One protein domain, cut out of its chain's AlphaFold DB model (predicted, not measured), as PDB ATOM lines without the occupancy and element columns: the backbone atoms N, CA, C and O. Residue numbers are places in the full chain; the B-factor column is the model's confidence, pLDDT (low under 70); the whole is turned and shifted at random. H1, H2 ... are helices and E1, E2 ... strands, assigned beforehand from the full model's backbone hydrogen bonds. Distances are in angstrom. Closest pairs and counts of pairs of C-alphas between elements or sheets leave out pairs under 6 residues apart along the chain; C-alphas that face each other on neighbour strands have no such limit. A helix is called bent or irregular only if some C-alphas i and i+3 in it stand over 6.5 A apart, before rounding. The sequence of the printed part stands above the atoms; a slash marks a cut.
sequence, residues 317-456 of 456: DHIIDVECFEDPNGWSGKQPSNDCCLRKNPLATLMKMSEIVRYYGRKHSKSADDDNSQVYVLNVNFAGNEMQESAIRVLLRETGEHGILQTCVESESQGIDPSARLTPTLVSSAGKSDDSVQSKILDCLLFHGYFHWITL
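What this domain is: This is residues 317 to 456 of the 456 residues of the protein "Hypothetical protein" of Attheya septentrionalis (UniProt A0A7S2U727). A twisted sheet of four strands, E1, E5, E4 and E3, has helices H3 and H5 over one face; beyond them, toward one end of the long axis, a two-strand ribbon of E2 and E6 packs beside H4. Toward the other end lie the short helices H1 and H2, and the loop between them sticks out with residues 359 to 367. The printed part has 140 residues, with five named helices and six named strands in the order E1 E2 E3 H1 H2 E4 E5 H3 H4 H5 E6. The larger sheet runs E1 E5 E4 E3 and is mixed, the smaller is antiparallel, and the class is mixed, helices and strands. The whole is compact, with a radius of gyration of the C-alphas of 15.7 A, and spans 53 by 35 by 33 A.

How they stand to each other: Begin at the hairpin of E4, residues 375 to 380, and E5, residues 392 to 397, antiparallel inner strands; look for N 378 and O 394, 2.9 A apart. Beside E4 you find the edge strand E3, residues 348 to 352, antiparallel to it, with N 377 and O 351 at 2.8 A. Beside E5 is the other edge strand, E1, residues 319 to 321, parallel to it at 54 degrees, with N 397 and O 320 at 2.8 A. From edge to edge the strands' lines turn by 92 degrees. H3, residues 404 to 413, is on this sheet at a height of 8.4 A, over E3 and across the strands, at 74 degrees to E3 on the local plane; their closest C-alphas are those of Leu 350 and Val 409, 6.1 A apart. H1, residues 353 to 357, is on the opposite face from H3, over none of the strands. H2, residues 368 to 374, only grazes the sheet with residues 371 to 374 and touches H1, with the C-alphas of Ser 354 and Asn 372 closest at 5.6 A. H4, residues 418 to 429, forms a helical hairpin with H3, a shallow tilt of 22 degrees, opposite ways; it touches H3 with residues 418 to 422 alone, closest at the C-alphas of Cys 408 and Pro 418, 5.1 A. With residues 426 to 429 alone H4 touches H5, residues 437 to 447, at a steep tilt of 53 degrees, closest at the C-alphas of Leu 426 and Gln 438, 6.6 A. In the second sheet E2, residues 340 to 344, is antiparallel to E6, residues 451 to 455, with N 343 and O 452 at 2.9 A. The closest C-alphas of E2 and H4 are those of Arg 343 and Ser 419, 5.2 A apart. In H1, H3 and H5 every O i to N i+4 pair is within hydrogen-bond range; H4 has 4 of 8, and H2 has 0 of 3, with 1 of 4 O i to N i+3 pairs.

Where its parts are: Find C-alpha 319 at (5.876, 7.998, 15.165), where E1 begins. E2 is 13.2 A long and E3 13.8 A, and H1 and H2 follow E3. E4 is 16.6 A long and E5 16.2 A. Find C-alpha 404 at (22.490, 7.874, 14.827); from there H3 runs 14.4 A. H4 is 16.8 A long and irregular, with C-alphas 421 and 424 7.0 A apart; H2 is only just irregular, with C-alphas 371 and 374 6.9 A apart. H5 is 15.3 A long, and E6 ends at C-alpha 455, (28.216, 15.026, -6.521).

The domain as a whole: The two C-alphas farthest apart are those of Asp 339 and Lys 363, 53.1 A. The printed part has no cut. The links E1 to E2 and E4 to E5 are long, with 18 and 11 residues. Look in the B-factor column for pLDDT under 70 at residues 361 to 369, 384 and 428 to 434; the mean of the printed part is 86.8.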
ATOM      1  N   ASP A 317       0.676   6.167  16.551       79.56
ATOM      2  CA  ASP A 317       0.377   5.979  15.124       79.56
ATOM      3  C   ASP A 317       1.098   6.950  14.160       79.56
ATOM      4  O   ASP A 317       1.124   6.712  12.950       79.56
ATOM      5  N   HIS A 318       1.686   8.049  14.647       89.81
ATOM      6  CA  HIS A 318       2.421   9.017  13.818       89.81
ATOM      7  C   HIS A 318       3.938   9.015  14.041       89.81
ATOM      8  O   HIS A 318       4.647   9.825  13.434       89.81
ATOM      9  N   ILE A 319       4.446   8.122  14.890       94.75
ATOM     10  CA  ILE A 319       5.876   7.998  15.165       94.75
ATOM     11  C   ILE A 319       6.472   6.931  14.248       94.75
ATOM     12  O   ILE A 319       6.110   5.760  14.299       94.75
ATOM     13  N   ILE A 320       7.426   7.337  13.412       96.06
ATOM     14  CA  ILE A 320       8.141   6.429  12.517       96.06
ATOM     15  C   ILE A 320       9.299   5.799  13.287       96.06
ATOM     16  O   ILE A 320      10.247   6.491  13.662       96.06
ATOM     17  N   ASP A 321       9.245   4.483  13.493       96.06
ATOM     18  CA  ASP A 321      10.420   3.717  13.910       96.06
ATOM     19  C   ASP A 321      11.412   3.650  12.740       96.06
ATOM     20  O   ASP A 321      11.156   3.003  11.720       96.06
ATOM     21  N   VAL A 322      12.543   4.342  12.881       95.88
ATOM     22  CA  VAL A 322      13.540   4.473  11.811       95.88
ATOM     23  C   VAL A 322      14.231   3.149  11.477       95.88
ATOM     24  O   VAL A 322      14.773   2.998  10.383       95.88
ATOM     25  N   GLU A 323      14.195   2.171  12.383       94.75
ATOM     26  CA  GLU A 323      14.771   0.838  12.175       94.75
ATOM     27  C   GLU A 323      13.837  -0.084  11.387       94.75
ATOM     28  O   GLU A 323      14.283  -1.048  10.761       94.75
ATOM     29  N   CYS A 324      12.543   0.238  11.394       94.50
ATOM     30  CA  CYS A 324      11.499  -0.457  10.649       94.50
ATOM     31  C   CYS A 324      11.071   0.307   9.387       94.50
ATOM     32  O   CYS A 324      10.073  -0.062   8.771       94.50
ATOM     33  N   PHE A 325      11.795   1.365   9.002       95.06
ATOM     34  CA  PHE A 325      11.466   2.156   7.821       95.06
ATOM     35  C   PHE A 325      11.519   1.294   6.552       95.06
ATOM     36  O   PHE A 325      12.524   0.634   6.271       95.06
ATOM     37  N   GLU A 326      10.425   1.311   5.793       94.06
ATOM     38  CA  GLU A 326      10.309   0.656   4.493       94.06
ATOM     39  C   GLU A 326      10.263   1.716   3.392       94.06
ATOM     40  O   GLU A 326       9.451   2.646   3.437       94.06
ATOM     41  N   ASP A 327      11.120   1.553   2.385       89.56
ATOM     42  CA  ASP A 327      11.175   2.454   1.240       89.56
ATOM     43  C   ASP A 327       9.808   2.544   0.545       89.56
ATOM     44  O   ASP A 327       9.223   1.522   0.161       89.56
ATOM     45  N   PRO A 328       9.297   3.759   0.288       91.31
ATOM     46  CA  PRO A 328       8.103   3.916  -0.523       91.31
ATOM     47  C   PRO A 328       8.303   3.331  -1.921       91.31
ATOM     48  O   PRO A 328       9.358   3.483  -2.538       91.31
ATOM     49  N   ASN A 329       7.260   2.699  -2.463       86.88
ATOM     50  CA  ASN A 329       7.319   2.048  -3.772       86.88
ATOM     51  C   ASN A 329       7.870   2.981  -4.866       86.88
ATOM     52  O   ASN A 329       7.259   3.996  -5.205       86.88
ATOM     53  N   GLY A 330       8.995   2.584  -5.469       83.94
ATOM     54  CA  GLY A 330       9.654   3.331  -6.543       83.94
ATOM     55  C   GLY A 330      10.634   4.412  -6.072       83.94
ATOM     56  O   GLY A 330      11.196   5.108  -6.916       83.94
ATOM     57  N   TRP A 331      10.856   4.545  -4.764       88.88
ATOM     58  CA  TRP A 331      11.930   5.346  -4.185       88.88
ATOM     59  C   TRP A 331      13.149   4.467  -3.850       88.88
ATOM     60  O   TRP A 331      13.027   3.256  -3.696       88.88
ATOM     61  N   SER A 332      14.340   5.068  -3.805       84.12
ATOM     62  CA  SER A 332      15.586   4.400  -3.413       84.12
ATOM     63  C   SER A 332      16.544   5.426  -2.816       84.12
ATOM     64  O   SER A 332      16.955   6.353  -3.517       84.12
ATOM     65  N   GLY A 333      16.968   5.215  -1.570       83.81
ATOM     66  CA  GLY A 333      17.989   6.025  -0.894       83.81
ATOM     67  C   GLY A 333      19.428   5.729  -1.335       83.81
ATOM     68  O   GLY A 333      20.365   6.421  -0.925       83.81
ATOM     69  N   LYS A 334      19.621   4.730  -2.209       86.88
ATOM     70  CA  LYS A 334      20.945   4.275  -2.660       86.88
ATOM     71  C   LYS A 334      21.789   5.416  -3.218       86.88
ATOM     72  O   LYS A 334      21.331   6.234  -4.016       86.88
ATOM     73  N   GLN A 335      23.060   5.411  -2.823       86.25
ATOM     74  CA  GLN A 335      24.054   6.359  -3.300       86.25
ATOM     75  C   GLN A 335      24.106   6.339  -4.841       86.25
ATOM     76  O   GLN A 335      24.364   5.279  -5.420       86.25
ATOM     77  N   PRO A 336      23.894   7.482  -5.523       86.88
ATOM     78  CA  PRO A 336      23.799   7.498  -6.983       86.88
ATOM     79  C   PRO A 336      25.097   7.088  -7.693       86.88
ATOM     80  O   PRO A 336      25.057   6.454  -8.746       86.88
ATOM     81  N   SER A 337      26.257   7.461  -7.139       89.12
ATOM     82  CA  SER A 337      27.577   7.128  -7.685       89.12
ATOM     83  C   SER A 337      28.669   7.166  -6.609       89.12
ATOM     84  O   SER A 337      28.494   7.800  -5.569       89.12
ATOM     85  N   ASN A 338      29.824   6.545  -6.882       87.19
ATOM     86  CA  ASN A 338      30.989   6.573  -5.982       87.19
ATOM     87  C   ASN A 338      31.548   7.988  -5.749       87.19
ATOM     88  O   ASN A 338      32.234   8.206  -4.754       87.19
ATOM     89  N   ASP A 339      31.246   8.930  -6.646       90.50
ATOM     90  CA  ASP A 339      31.686  10.325  -6.559       90.50
ATOM     91  C   ASP A 339      30.683  11.201  -5.787       90.50
ATOM     92  O   ASP A 339      30.868  12.411  -5.674       90.50
ATOM     93  N   CYS A 340      29.609  10.615  -5.245       90.81
ATOM     94  CA  CYS A 340      28.665  11.337  -4.400       90.81
ATOM     95  C   CYS A 340      29.068  11.281  -2.921       90.81
ATOM     96  O   CYS A 340      29.533  10.250  -2.439       90.81
ATOM     97  N   CYS A 341      28.811  12.349  -2.165       93.12
ATOM     98  CA  CYS A 341      28.913  12.351  -0.708       93.12
ATOM     99  C   CYS A 341      27.593  12.764  -0.049       93.12
ATOM    100  O   CYS A 341      26.771  13.466  -0.642       93.12
ATOM    101  N   LEU A 342      27.378  12.277   1.172       94.69
ATOM    102  CA  LEU A 342      26.210  12.615   1.974       94.69
ATOM    103  C   LEU A 342      26.380  14.029   2.537       94.69
ATOM    104  O   LEU A 342      27.459  14.368   3.023       94.69
ATOM    105  N   ARG A 343      25.325  14.842   2.505       95.69
ATOM    106  CA  ARG A 343      25.298  16.181   3.108       95.69
ATOM    107  C   ARG A 343      24.016  16.420   3.872       95.69
ATOM    108  O   ARG A 343      22.956  15.953   3.462       95.69
ATOM    109  N   LYS A 344      24.117  17.166   4.975       96.19
ATOM    110  CA  LYS A 344      22.952  17.652   5.720       96.19
ATOM    111  C   LYS A 344      22.209  18.689   4.885       96.19
ATOM    112  O   LYS A 344      22.825  19.629   4.384       96.19
ATOM    113  N   ASN A 345      20.893  18.542   4.775       95.94
ATOM    114  CA  ASN A 345      20.041  19.566   4.192       95.94
ATOM    115  C   ASN A 345      20.083  20.819   5.092       95.94
ATOM    116  O   ASN A 345      19.688  20.740   6.260       95.94
ATOM    117  N   PRO A 346      20.531  21.983   4.587       93.69
ATOM    118  CA  PRO A 346      20.613  23.204   5.387       93.69
ATOM    119  C   PRO A 346      19.241  23.740   5.823       93.69
ATOM    120  O   PRO A 346      19.177  24.551   6.739       93.69
ATOM    121  N   LEU A 347      18.151  23.290   5.190       93.75
ATOM    122  CA  LEU A 347      16.773  23.649   5.541       93.75
ATOM    123  C   LEU A 347      16.140  22.690   6.554       93.75
ATOM    124  O   LEU A 347      14.978  22.877   6.913       93.75
ATOM    125  N   ALA A 348      16.865  21.649   6.965       95.56
ATOM    126  CA  ALA A 348      16.399  20.679   7.938       95.56
ATOM    127  C   ALA A 348      16.972  20.968   9.329       95.56
ATOM    128  O   ALA A 348      18.115  21.408   9.473       95.56
ATOM    129  N   THR A 349      16.191  20.672  10.358       94.44
ATOM    130  CA  THR A 349      16.585  20.711  11.770       94.44
ATOM    131  C   THR A 349      16.040  19.476  12.463       94.44
ATOM    132  O   THR A 349      14.871  19.132  12.270       94.44
ATOM    133  N   LEU A 350      16.875  18.837  13.276       96.31
ATOM    134  CA  LEU A 350      16.502  17.688  14.092       96.31
ATOM    135  C   LEU A 350      16.608  18.070  15.569       96.31
ATOM    136  O   LEU A 350      17.618  18.631  15.995       96.31
ATOM    137  N   MET A 351      15.571  17.786  16.351       95.62
ATOM    138  CA  MET A 351      15.525  18.101  17.783       95.62
ATOM    139  C   MET A 351      14.980  16.911  18.561       95.62
ATOM    140  O   MET A 351      14.226  16.112  18.014       95.62
ATOM    141  N   LYS A 352      15.312  16.794  19.845       95.31
ATOM    142  CA  LYS A 352      14.685  15.777  20.698       95.31
ATOM    143  C   LYS A 352      13.275  16.196  21.084       95.31
ATOM    144  O   LYS A 352      13.064  17.339  21.482       95.31
ATOM    145  N   MET A 353      12.337  15.257  21.079       94.62
ATOM    146  CA  MET A 353      10.988  15.495  21.590       94.62
ATOM    147  C   MET A 353      11.021  15.863  23.075       94.62
ATOM    148  O   MET A 353      10.323  16.780  23.491       94.62
ATOM    149  N   SER A 354      11.915  15.242  23.854       92.50
ATOM    150  CA  SER A 354      12.151  15.598  25.262       92.50
ATOM    151  C   SER A 354      12.548  17.066  25.478       92.50
ATOM    152  O   SER A 354      12.222  17.625  26.518       92.50
ATOM    153  N   GLU A 355      13.180  17.740  24.510       91.19
ATOM    154  CA  GLU A 355      13.455  19.185  24.609       91.19
ATOM    155  C   GLU A 355      12.191  20.035  24.448       91.19
ATOM    156  O   GLU A 355      12.130  21.142  24.976       91.19
ATOM    157  N   ILE A 356      11.185  19.527  23.739       91.06
ATOM    158  CA  ILE A 356       9.915  20.213  23.504       91.06
ATOM    159  C   ILE A 356       8.969  19.950  24.681       91.06
ATOM    160  O   ILE A 356       8.435  20.880  25.284       91.06
ATOM    161  N   VAL A 357       8.802  18.678  25.056       89.56
ATOM    162  CA  VAL A 357       7.792  18.271  26.044       89.56
ATOM    163  C   VAL A 357       8.212  18.512  27.489       89.56
ATOM    164  O   VAL A 357       7.339  18.640  28.335       89.56
ATOM    165  N   ARG A 358       9.507  18.657  27.807       86.69
ATOM    166  CA  ARG A 358       9.974  18.880  29.195       86.69
ATOM    167  C   ARG A 358       9.368  20.122  29.863       86.69
ATOM    168  O   ARG A 358       9.342  20.225  31.092       86.69
ATOM    169  N   TYR A 359       8.916  21.085  29.066       80.69
ATOM    170  CA  TYR A 359       8.282  22.314  29.547       80.69
ATOM    171  C   TYR A 359       6.765  22.174  29.679       80.69
ATOM    172  O   TYR A 359       6.137  22.926  30.429       80.69
ATOM    173  N   TYR A 360       6.196  21.159  29.032       76.38
ATOM    174  CA  TYR A 360       4.820  20.751  29.209       76.38
ATOM    175  C   TYR A 360       4.701  19.893  30.475       76.38
ATOM    176  O   TYR A 360       5.412  18.915  30.677       76.38
ATOM    177  N   GLY A 361       3.795  20.267  31.379       61.25
ATOM    178  CA  GLY A 361       3.389  19.360  32.445       61.25
ATOM    179  C   GLY A 361       4.426  19.079  33.541       61.25
ATOM    180  O   GLY A 361       4.533  17.936  33.971       61.25
ATOM    181  N   ARG A 362       5.014  20.105  34.189       55.47
ATOM    182  CA  ARG A 362       5.611  19.949  35.551       55.47
ATOM    183  C   ARG A 362       4.665  19.273  36.576       55.47
ATOM    184  O   ARG A 362       5.083  18.981  37.695       55.47
ATOM    185  N   LYS A 363       3.389  19.068  36.224       53.44
ATOM    186  CA  LYS A 363       2.352  18.385  37.005       53.44
ATOM    187  C   LYS A 363       2.007  16.961  36.532       53.44
ATOM    188  O   LYS A 363       1.311  16.278  37.277       53.44
ATOM    189  N   HIS A 364       2.478  16.497  35.373       52.75
ATOM    190  CA  HIS A 364       2.244  15.128  34.900       52.75
ATOM    191  C   HIS A 364       3.465  14.244  35.194       52.75
ATOM    192  O   HIS A 364       4.591  14.714  35.320       52.75
ATOM    193  N   SER A 365       3.211  12.976  35.495       56.31
ATOM    194  CA  SER A 365       4.110  12.079  36.224       56.31
ATOM    195  C   SER A 365       5.467  11.853  35.550       56.31
ATOM    196  O   SER A 365       5.556  11.711  34.337       56.31
ATOM    197  N   LYS A 366       6.511  11.666  36.376       63.69
ATOM    198  CA  LYS A 366       7.885  11.261  35.991       63.69
ATOM    199  C   LYS A 366       7.981  10.059  35.031       63.69
ATOM    200  O   LYS A 366       9.066   9.773  34.552       63.69
ATOM    201  N   SER A 367       6.894   9.325  34.804       63.91
ATOM    202  CA  SER A 367       6.857   8.162  33.917       63.91
ATOM    203  C   SER A 367       6.888   8.516  32.426       63.91
ATOM    204  O   SER A 367       7.301   7.673  31.645       63.91
ATOM    205  N   ALA A 368       6.464   9.720  32.024       62.75
ATOM    206  CA  ALA A 368       6.395  10.108  30.607       62.75
ATOM    207  C   ALA A 368       7.743  10.582  30.020       62.75
ATOM    208  O   ALA A 368       7.907  10.622  28.802       62.75
ATOM    209  N   ASP A 369       8.711  10.934  30.876       64.31
ATOM    210  CA  ASP A 369      10.024  11.435  30.441       64.31
ATOM    211  C   ASP A 369      10.911  10.333  29.833       64.31
ATOM    212  O   ASP A 369      11.697  10.618  28.929       64.31
ATOM    213  N   ASP A 370      10.784   9.080  30.288       72.00
ATOM    214  CA  ASP A 370      11.630   7.984  29.792       72.00
ATOM    215  C   ASP A 370      11.261   7.573  28.356       72.00
ATOM    216  O   ASP A 370      12.152   7.333  27.538       72.00
ATOM    217  N   ASP A 371       9.968   7.564  28.017       78.31
ATOM    218  CA  ASP A 371       9.472   7.063  26.723       78.31
ATOM    219  C   ASP A 371       9.792   8.019  25.555       78.31
ATOM    220  O   ASP A 371      10.161   7.610  24.455       78.31
ATOM    221  N   ASN A 372       9.791   9.329  25.820       83.06
ATOM    222  CA  ASN A 372      10.103  10.356  24.818       83.06
ATOM    223  C   ASN A 372      11.605  10.623  24.636       83.06
ATOM    224  O   ASN A 372      11.996  11.456  23.811       83.06
ATOM    225  N   SER A 373      12.473   9.949  25.398       86.44
ATOM    226  CA  SER A 373      13.924  10.161  25.326       86.44
ATOM    227  C   SER A 373      14.528   9.751  23.976       86.44
ATOM    228  O   SER A 373      15.545  10.320  23.574       86.44
ATOM    229  N   GLN A 374      13.870   8.823  23.274       92.94
ATOM    230  CA  GLN A 374      14.273   8.292  21.968       92.94
ATOM    231  C   GLN A 374      13.431   8.816  20.799       92.94
ATOM    232  O   GLN A 374      13.575   8.332  19.676       92.94
ATOM    233  N   VAL A 375      12.543   9.786  21.044       95.50
ATOM    234  CA  VAL A 375      11.725  10.411  19.999       95.50
ATOM    235  C   VAL A 375      12.357  11.736  19.580       95.50
ATOM    236  O   VAL A 375      12.740  12.562  20.412       95.50
ATOM    237  N   TYR A 376      12.448  11.950  18.275       97.06
ATOM    238  CA  TYR A 376      13.046  13.112  17.635       97.06
ATOM    239  C   TYR A 376      12.037  13.758  16.691       97.06
ATOM    240  O   TYR A 376      11.231  13.079  16.063       97.06
ATOM    241  N   VAL A 377      12.098  15.078  16.569       96.75
ATOM    242  CA  VAL A 377      11.275  15.856  15.646       96.75
ATOM    243  C   VAL A 377      12.161  16.355  14.515       96.75
ATOM    244  O   VAL A 377      13.047  17.189  14.726       96.75
ATOM    245  N   LEU A 378      11.920  15.833  13.314       97.38
ATOM    246  CA  LEU A 378      12.526  16.314  12.082       97.38
ATOM    247  C   LEU A 378      11.629  17.388  11.473       97.38
ATOM    248  O   LEU A 378      10.470  17.136  11.152       97.38
ATOM    249  N   ASN A 379      12.197  18.572  11.277       96.25
ATOM    250  CA  ASN A 379      11.547  19.709  10.646       96.25
ATOM    251  C   ASN A 379      12.328  20.123   9.402       96.25
ATOM    252  O   ASN A 379      13.533  20.343   9.495       96.25
ATOM    253  N   VAL A 380      11.658  20.267   8.259       95.69
ATOM    254  CA  VAL A 380      12.276  20.734   7.008       95.69
ATOM    255  C   VAL A 380      11.499  21.911   6.441       95.69
ATOM    256  O   VAL A 380      10.271  21.874   6.361       95.69
ATOM    257  N   ASN A 381      12.239  22.934   6.006       91.00
ATOM    258  CA  ASN A 381      11.719  24.129   5.344       91.00
ATOM    259  C   ASN A 381      10.664  24.865   6.190       91.00
ATOM    260  O   ASN A 381       9.506  24.970   5.795       91.00
ATOM    261  N   PHE A 382      11.073  25.338   7.370       87.81
ATOM    262  CA  PHE A 382      10.182  26.039   8.302       87.81
ATOM    263  C   PHE A 382      10.334  27.568   8.287       87.81
ATOM    264  O   PHE A 382       9.394  28.291   8.579       87.81
ATOM    265  N   ALA A 383      11.503  28.095   7.915       77.75
ATOM    266  CA  ALA A 383      11.821  29.524   8.032       77.75
ATOM    267  C   ALA A 383      11.216  30.412   6.915       77.75
ATOM    268  O   ALA A 383      11.763  31.469   6.607       77.75
ATOM    269  N   GLY A 384      10.129  29.969   6.270       65.69
ATOM    270  CA  GLY A 384       9.599  30.567   5.036       65.69
ATOM    271  C   GLY A 384       8.139  31.023   5.070       65.69
ATOM    272  O   GLY A 384       7.714  31.691   4.133       65.69
ATOM    273  N   ASN A 385       7.378  30.687   6.114       77.00
ATOM    274  CA  ASN A 385       6.012  31.182   6.318       77.00
ATOM    275  C   ASN A 385       5.923  32.026   7.600       77.00
ATOM    276  O   ASN A 385       6.843  32.018   8.425       77.00
ATOM    277  N   GLU A 386       4.828  32.778   7.740       70.62
ATOM    278  CA  GLU A 386       4.612  33.686   8.876       70.62
ATOM    279  C   GLU A 386       4.619  32.925  10.213       70.62
ATOM    280  O   GLU A 386       5.231  33.388  11.173       70.62
ATOM    281  N   MET A 387       4.100  31.693  10.227       75.56
ATOM    282  CA  MET A 387       3.964  30.836  11.416       75.56
ATOM    283  C   MET A 387       5.225  30.030  11.794       75.56
ATOM    284  O   MET A 387       5.256  29.356  12.826       75.56
ATOM    285  N   GLN A 388       6.271  30.075  10.963       86.00
ATOM    286  CA  GLN A 388       7.436  29.179  11.017       86.00
ATOM    287  C   GLN A 388       7.064  27.682  11.086       86.00
ATOM    288  O   GLN A 388       7.728  26.861  11.732       86.00
ATOM    289  N   GLU A 389       5.983  27.318  10.403       88.06
ATOM    290  CA  GLU A 389       5.531  25.946  10.216       88.06
ATOM    291  C   GLU A 389       6.450  25.205   9.254       88.06
ATOM    292  O   GLU A 389       6.894  25.746   8.244       88.06
ATOM    293  N   SER A 390       6.716  23.939   9.538       92.00
ATOM    294  CA  SER A 390       7.572  23.120   8.687       92.00
ATOM    295  C   SER A 390       6.761  22.544   7.533       92.00
ATOM    296  O   SER A 390       5.720  21.935   7.761       92.00
ATOM    297  N   ALA A 391       7.268  22.650   6.302       91.81
ATOM    298  CA  ALA A 391       6.650  21.965   5.162       91.81
ATOM    299  C   ALA A 391       6.667  20.434   5.331       91.81
ATOM    300  O   ALA A 391       5.785  19.737   4.836       91.81
ATOM    301  N   ILE A 392       7.679  19.915   6.034       94.38
ATOM    302  CA  ILE A 392       7.753  18.523   6.478       94.38
ATOM    303  C   ILE A 392       8.031  18.535   7.980       94.38
ATOM    304  O   ILE A 392       9.042  19.092   8.415       94.38
ATOM    305  N   ARG A 393       7.150  17.901   8.756       95.25
ATOM    306  CA  ARG A 393       7.323  17.636  10.187       95.25
ATOM    307  C   ARG A 393       7.076  16.156  10.446       95.25
ATOM    308  O   ARG A 393       5.989  15.668  10.158       95.25
ATOM    309  N   VAL A 394       8.072  15.450  10.973       96.69
ATOM    310  CA  VAL A 394       8.012  13.995  11.191       96.69
ATOM    311  C   VAL A 394       8.544  13.657  12.577       96.69
ATOM    312  O   VAL A 394       9.564  14.206  12.999       96.69
ATOM    313  N   LEU A 395       7.853  12.755  13.277       96.62
ATOM    314  CA  LEU A 395       8.318  12.179  14.535       96.62
ATOM    315  C   LEU A 395       9.069  10.880  14.236       96.62
ATOM    316  O   LEU A 395       8.529   9.982  13.597       96.62
ATOM    317  N   LEU A 396      10.318  10.802  14.680       97.12
ATOM    318  CA  LEU A 396      11.225   9.683  14.443       97.12
ATOM    319  C   LEU A 396      11.574   9.032  15.779       97.12
ATOM    320  O   LEU A 396      11.923   9.741  16.720       97.12
ATOM    321  N   ARG A 397      11.523   7.705  15.871       96.50
ATOM    322  CA  ARG A 397      11.951   6.942  17.050       96.50
ATOM    323  C   ARG A 397      13.088   6.008  16.669       96.50
ATOM    324  O   ARG A 397      12.957   5.261  15.708       96.50
ATOM    325  N   GLU A 398      14.179   6.049  17.428       94.50
ATOM    326  CA  GLU A 398      15.308   5.116  17.306       94.50
ATOM    327  C   GLU A 398      15.285   4.168  18.512       94.50
ATOM    328  O   GLU A 398      15.496   4.601  19.642       94.50
ATOM    329  N   THR A 399      14.942   2.895  18.299       91.06
ATOM    330  CA  THR A 399      14.738   1.926  19.391       91.06
ATOM    331  C   THR A 399      16.003   1.142  19.760       91.06
ATOM    332  O   THR A 399      16.112   0.664  20.891       91.06
ATOM    333  N   GLY A 400      16.969   1.018  18.850       86.62
ATOM    334  CA  GLY A 400      18.219   0.294  19.054       86.62
ATOM    335  C   GLY A 400      19.376   1.144  19.585       86.62
ATOM    336  O   GLY A 400      19.290   2.347  19.814       86.62
ATOM    337  N   GLU A 401      20.526   0.492  19.777       86.19
ATOM    338  CA  GLU A 401      21.731   1.090  20.376       86.19
ATOM    339  C   GLU A 401      22.622   1.834  19.356       86.19
ATOM    340  O   GLU A 401      23.812   2.049  19.597       86.19
ATOM    341  N   HIS A 402      22.089   2.198  18.185       87.19
ATOM    342  CA  HIS A 402      22.878   2.814  17.113       87.19
ATOM    343  C   HIS A 402      23.218   4.285  17.385       87.19
ATOM    344  O   HIS A 402      24.320   4.723  17.040       87.19
ATOM    345  N   GLY A 403      22.305   5.027  18.019       93.06
ATOM    346  CA  GLY A 403      22.490   6.426  18.405       93.06
ATOM    347  C   GLY A 403      22.776   7.363  17.227       93.06
ATOM    348  O   GLY A 403      23.492   8.356  17.396       93.06
ATOM    349  N   ILE A 404      22.275   7.060  16.028       94.88
ATOM    350  CA  ILE A 404      22.490   7.874  14.827       94.88
ATOM    351  C   ILE A 404      21.732   9.197  14.945       94.88
ATOM    352  O   ILE A 404      22.334  10.248  14.712       94.88
ATOM    353  N   LEU A 405      20.457   9.180  15.355       96.31
ATOM    354  CA  LEU A 405      19.677  10.410  15.545       96.31
ATOM    355  C   LEU A 405      20.274  11.255  16.675       96.31
ATOM    356  O   LEU A 405      20.428  12.470  16.533       96.31
ATOM    357  N   GLN A 406      20.717  10.600  17.752       96.00
ATOM    358  CA  GLN A 406      21.446  11.252  18.839       96.00
ATOM    359  C   GLN A 406      22.722  11.940  18.333       96.00
ATOM    360  O   GLN A 406      22.957  13.112  18.627       96.00
ATOM    361  N   THR A 407      23.521  11.232  17.530       95.75
ATOM    362  CA  THR A 407      24.757  11.760  16.935       95.75
ATOM    363  C   THR A 407      24.472  12.962  16.037       95.75
ATOM    364  O   THR A 407      25.241  13.929  16.050       95.75
ATOM    365  N   CYS A 408      23.373  12.943  15.279       95.94
ATOM    366  CA  CYS A 408      22.921  14.079  14.477       95.94
ATOM    367  C   CYS A 408      22.658  15.317  15.345       95.94
ATOM    368  O   CYS A 408      23.278  16.358  15.122       95.94
ATOM    369  N   VAL A 409      21.818  15.189  16.379       95.50
ATOM    370  CA  VAL A 409      21.478  16.293  17.298       95.50
ATOM    371  C   VAL A 409      22.719  16.835  18.023       95.50
ATOM    372  O   VAL A 409      22.923  18.048  18.122       95.50
ATOM    373  N   GLU A 410      23.605  15.956  18.494       94.62
ATOM    374  CA  GLU A 410      24.857  16.359  19.148       94.62
ATOM    375  C   GLU A 410      25.815  17.083  18.202       94.62
ATOM    376  O   GLU A 410      26.525  17.996  18.616       94.62
ATOM    377  N   SER A 411      25.849  16.689  16.931       94.25
ATOM    378  CA  SER A 411      26.673  17.370  15.931       94.25
ATOM    379  C   SER A 411      26.147  18.779  15.677       94.25
ATOM    380  O   SER A 411      26.926  19.731  15.727       94.25
ATOM    381  N   GLU A 412      24.829  18.936  15.509       92.50
ATOM    382  CA  GLU A 412      24.203  20.248  15.296       92.50
ATOM    383  C   GLU A 412      24.407  21.192  16.486       92.50
ATOM    384  O   GLU A 412      24.813  22.338  16.292       92.50
ATOM    385  N   SER A 413      24.240  20.703  17.719       89.44
ATOM    386  CA  SER A 413      24.500  21.505  18.928       89.44
ATOM    387  C   SER A 413      25.974  21.891  19.110       89.44
ATOM    388  O   SER A 413      26.293  22.785  19.885       89.44
ATOM    389  N   GLN A 414      26.895  21.258  18.383       91.06
ATOM    390  CA  GLN A 414      28.315  21.616  18.373       91.06
ATOM    391  C   GLN A 414      28.703  22.443  17.139       91.06
ATOM    392  O   GLN A 414      29.880  22.749  16.956       91.06
ATOM    393  N   GLY A 415      27.737  22.794  16.281       89.44
ATOM    394  CA  GLY A 415      27.992  23.481  15.014       89.44
ATOM    395  C   GLY A 415      28.778  22.629  14.010       89.44
ATOM    396  O   GLY A 415      29.466  23.170  13.145       89.44
ATOM    397  N   ILE A 416      28.718  21.301  14.135       93.38
ATOM    398  CA  ILE A 416      29.408  20.342  13.271       93.38
ATOM    399  C   ILE A 416      28.394  19.739  12.302       93.38
ATOM    400  O   ILE A 416      27.328  19.293  12.715       93.38
ATOM    401  N   ASP A 417      28.742  19.684  11.014       93.69
ATOM    402  CA  ASP A 417      27.923  19.024   9.992       93.69
ATOM    403  C   ASP A 417      27.746  17.527  10.342       93.69
ATOM    404  O   ASP A 417      28.740  16.785  10.343       93.69
ATOM    405  N   PRO A 418      26.514  17.054  10.624       95.12
ATOM    406  CA  PRO A 418      26.240  15.658  10.969       95.12
ATOM    407  C   PRO A 418      26.753  14.664   9.924       95.12
ATOM    408  O   PRO A 418      27.225  13.575  10.264       95.12
ATOM    409  N   SER A 419      26.733  15.057   8.645       94.06
ATOM    410  CA  SER A 419      27.207  14.201   7.558       94.06
ATOM    411  C   SER A 419      28.697  13.873   7.687       94.06
ATOM    412  O   SER A 419      29.103  12.748   7.395       94.06
ATOM    413  N   ALA A 420      29.514  14.785   8.228       92.12
ATOM    414  CA  ALA A 420      30.946  14.562   8.417       92.12
ATOM    415  C   ALA A 420      31.245  13.462   9.450       92.12
ATOM    416  O   ALA A 420      32.228  12.734   9.305       92.12
ATOM    417  N   ARG A 421      30.397  13.313  10.478       90.75
ATOM    418  CA  ARG A 421      30.550  12.267  11.503       90.75
ATOM    419  C   ARG A 421      30.018  10.918  11.056       90.75
ATOM    420  O   ARG A 421      30.589   9.891  11.410       90.75
ATOM    421  N   LEU A 422      28.934  10.926  10.290       88.44
ATOM    422  CA  LEU A 422      28.220   9.710   9.922       88.44
ATOM    423  C   LEU A 422      28.747   9.056   8.645       88.44
ATOM    424  O   LEU A 422      28.615   7.844   8.502       88.44
ATOM    425  N   THR A 423      29.391   9.814   7.750       82.12
ATOM    426  CA  THR A 423      29.910   9.297   6.470       82.12
ATOM    427  C   THR A 423      30.767   8.028   6.624       82.12
ATOM    428  O   THR A 423      30.487   7.058   5.921       82.12
ATOM    429  N   PRO A 424      31.757   7.945   7.541       76.81
ATOM    430  CA  PRO A 424      32.575   6.735   7.680       76.81
ATOM    431  C   PRO A 424      31.763   5.499   8.084       76.81
ATOM    432  O   PRO A 424      32.047   4.394   7.622       76.81
ATOM    433  N   THR A 425      30.746   5.691   8.924       74.88
ATOM    434  CA  THR A 425      29.903   4.618   9.457       74.88
ATOM    435  C   THR A 425      28.865   4.185   8.423       74.88
ATOM    436  O   THR A 425      28.820   3.011   8.068       74.88
ATOM    437  N   LEU A 426      28.106   5.136   7.869       72.69
ATOM    438  CA  LEU A 426      26.944   4.881   7.010       72.69
ATOM    439  C   LEU A 426      27.296   4.565   5.548       72.69
ATOM    440  O   LEU A 426      26.642   3.740   4.913       72.69
ATOM    441  N   VAL A 427      28.342   5.177   4.982       70.31
ATOM    442  CA  VAL A 427      28.718   4.912   3.576       70.31
ATOM    443  C   VAL A 427      29.372   3.537   3.435       70.31
ATOM    444  O   VAL A 427      29.221   2.868   2.416       70.31
ATOM    445  N   SER A 428      30.048   3.057   4.482       67.75
ATOM    446  CA  SER A 428      30.643   1.717   4.480       67.75
ATOM    447  C   SER A 428      29.602   0.583   4.500       67.75
ATOM    448  O   SER A 428      29.903  -0.531   4.050       67.75
ATOM    449  N   SER A 429      28.386   0.863   4.987       63.41
ATOM    450  CA  SER A 429      27.251  -0.067   5.036       63.41
ATOM    451  C   SER A 429      26.351   0.009   3.799       63.41
ATOM    452  O   SER A 429      25.852  -1.030   3.378       63.41
ATOM    453  N   ALA A 430      26.222   1.177   3.158       60.59
ATOM    454  CA  ALA A 430      25.344   1.401   1.998       60.59
ATOM    455  C   ALA A 430      25.644   0.513   0.761       60.59
ATOM    456  O   ALA A 430      24.821   0.396  -0.141       60.59
ATOM    457  N   GLY A 431      26.818  -0.132   0.703       59.59
ATOM    458  CA  GLY A 431      27.225  -1.016  -0.400       59.59
ATOM    459  C   GLY A 431      27.085  -2.524  -0.147       59.59
ATOM    460  O   GLY A 431      27.465  -3.313  -1.016       59.59
ATOM    461  N   LYS A 432      26.610  -2.964   1.029       57.66
ATOM    462  CA  LYS A 432      26.506  -4.392   1.398       57.66
ATOM    463  C   LYS A 432      25.044  -4.763   1.656       57.66
ATOM    464  O   LYS A 432      24.397  -4.095   2.442       57.66
ATOM    465  N   SER A 433      24.561  -5.819   0.993       57.59
ATOM    466  CA  SER A 433      23.196  -6.392   1.043       57.59
ATOM    467  C   SER A 433      22.199  -5.758   2.042       57.59
ATOM    468  O   SER A 433      22.069  -6.235   3.168       57.59
ATOM    469  N   ASP A 434      21.541  -4.691   1.575       63.47
ATOM    470  CA  ASP A 434      20.142  -4.213   1.701       63.47
ATOM    471  C   ASP A 434      19.300  -4.366   2.988       63.47
ATOM    472  O   ASP A 434      18.135  -3.995   2.947       63.47
ATOM    473  N   ASP A 435      19.806  -4.840   4.132       74.44
ATOM    474  CA  ASP A 435      18.932  -4.986   5.323       74.44
ATOM    475  C   ASP A 435      19.598  -4.637   6.663       74.44
ATOM    476  O   ASP A 435      19.159  -5.057   7.733       74.44
ATOM    477  N   SER A 436      20.693  -3.868   6.638       88.12
ATOM    478  CA  SER A 436      21.266  -3.360   7.893       88.12
ATOM    479  C   SER A 436      20.384  -2.251   8.473       88.12
ATOM    480  O   SER A 436      19.964  -1.357   7.742       88.12
ATOM    481  N   VAL A 437      20.174  -2.261   9.792       87.94
ATOM    482  CA  VAL A 437      19.406  -1.226  10.513       87.94
ATOM    483  C   VAL A 437      19.936   0.183  10.216       87.94
ATOM    484  O   VAL A 437      19.169   1.103   9.963       87.94
ATOM    485  N   GLN A 438      21.259   0.345  10.127       89.44
ATOM    486  CA  GLN A 438      21.895   1.621   9.778       89.44
ATOM    487  C   GLN A 438      21.517   2.125   8.377       89.44
ATOM    488  O   GLN A 438      21.437   3.336   8.177       89.44
ATOM    489  N   SER A 439      21.289   1.215   7.418       89.00
ATOM    490  CA  SER A 439      20.782   1.586   6.090       89.00
ATOM    491  C   SER A 439      19.369   2.136   6.207       89.00
ATOM    492  O   SER A 439      19.143   3.246   5.759       89.00
ATOM    493  N   LYS A 440      18.468   1.440   6.913       92.62
ATOM    494  CA  LYS A 440      17.071   1.877   7.095       92.62
ATOM    495  C   LYS A 440      16.964   3.249   7.753       92.62
ATOM    496  O   LYS A 440      16.201   4.095   7.296       92.62
ATOM    497  N   ILE A 441      17.800   3.510   8.761       93.94
ATOM    498  CA  ILE A 441      17.872   4.828   9.406       93.94
ATOM    499  C   ILE A 441      18.322   5.900   8.403       93.94
ATOM    500  O   ILE A 441      17.727   6.976   8.337       93.94
ATOM    501  N   LEU A 442      19.365   5.625   7.611       93.25
ATOM    502  CA  LEU A 442      19.829   6.554   6.578       93.25
ATOM    503  C   LEU A 442      18.757   6.786   5.504       93.25
ATOM    504  O   LEU A 442      18.527   7.932   5.123       93.25
ATOM    505  N   ASP A 443      18.106   5.724   5.042       93.69
ATOM    506  CA  ASP A 443      17.054   5.763   4.032       93.69
ATOM    507  C   ASP A 443      15.863   6.600   4.531       93.69
ATOM    508  O   ASP A 443      15.414   7.509   3.832       93.69
ATOM    509  N   CYS A 444      15.455   6.432   5.794       96.19
ATOM    510  CA  CYS A 444      14.444   7.272   6.439       96.19
ATOM    511  C   CYS A 444      14.834   8.765   6.435       96.19
ATOM    512  O   CYS A 444      14.047   9.635   6.044       96.19
ATOM    513  N   LEU A 445      16.077   9.078   6.819       96.81
ATOM    514  CA  LEU A 445      16.586  10.454   6.865       96.81
ATOM    515  C   LEU A 445      16.752  11.083   5.473       96.81
ATOM    516  O   LEU A 445      16.559  12.291   5.323       96.81
ATOM    517  N   LEU A 446      17.102  10.293   4.456       95.81
ATOM    518  CA  LEU A 446      17.143  10.731   3.060       95.81
ATOM    519  C   LEU A 446      15.731  10.992   2.528       95.81
ATOM    520  O   LEU A 446      15.497  12.027   1.905       95.81
ATOM    521  N   PHE A 447      14.787  10.086   2.796       96.44
ATOM    522  CA  PHE A 447      13.412  10.189   2.316       96.44
ATOM    523  C   PHE A 447      12.711  11.443   2.849       96.44
ATOM    524  O   PHE A 447      12.114  12.198   2.082       96.44
ATOM    525  N   HIS A 448      12.845  11.718   4.148       96.88
ATOM    526  CA  HIS A 448      12.257  12.907   4.768       96.88
ATOM    527  C   HIS A 448      13.098  14.181   4.599       96.88
ATOM    528  O   HIS A 448      12.724  15.238   5.106       96.88
ATOM    529  N   GLY A 449      14.212  14.114   3.860       96.38
ATOM    530  CA  GLY A 449      14.985  15.283   3.453       96.38
ATOM    531  C   GLY A 449      15.888  15.875   4.534       96.38
ATOM    532  O   GLY A 449      16.233  17.052   4.444       96.38
ATOM    533  N   TYR A 450      16.286  15.100   5.548       97.38
ATOM    534  CA  TYR A 450      17.328  15.513   6.492       97.38
ATOM    535  C   TYR A 450      18.719  15.476   5.849       97.38
ATOM    536  O   TYR A 450      19.523  16.394   6.027       97.38
ATOM    537  N   PHE A 451      18.980  14.444   5.045       97.00
ATOM    538  CA  PHE A 451      20.178  14.331   4.222       97.00
ATOM    539  C   PHE A 451      19.844  14.376   2.733       97.00
ATOM    540  O   PHE A 451      18.712  14.145   2.316       97.00
ATOM    541  N   HIS A 452      20.864  14.635   1.921       95.25
ATOM    542  CA  HIS A 452      20.825  14.442   0.479       95.25
ATOM    543  C   HIS A 452      22.210  14.053  -0.050       95.25
ATOM    544  O   HIS A 452      23.236  14.322   0.583       95.25
ATOM    545  N   TRP A 453      22.241  13.409  -1.215       93.75
ATOM    546  CA  TRP A 453      23.478  13.105  -1.929       93.75
ATOM    547  C   TRP A 453      23.886  14.293  -2.802       93.75
ATOM    548  O   TRP A 453      23.063  14.821  -3.549       93.75
ATOM    549  N   ILE A 454      25.156  14.688  -2.739       93.06
ATOM    550  CA  ILE A 454      25.750  15.670  -3.655       93.06
ATOM    551  C   ILE A 454      26.872  15.019  -4.457       93.06
ATOM    552  O   ILE A 454      27.590  14.179  -3.924       93.06
ATOM    553  N   THR A 455      27.046  15.409  -5.715       91.19
ATOM    554  CA  THR A 455      28.216  15.026  -6.521       91.19
ATOM    555  C   THR A 455      29.405  15.915  -6.145       91.19
ATOM    556  O   THR A 455      29.225  17.127  -6.001       91.19
ATOM    557  N   LEU A 456      30.582  15.314  -5.936       85.81
ATOM    558  CA  LEU A 456      31.827  16.005  -5.568       85.81
ATOM    559  C   LEU A 456      32.463  16.807  -6.708       85.81
ATOM    560  O   LEU A 456      32.315  16.411  -7.887       85.81
TER     561      LEU A 456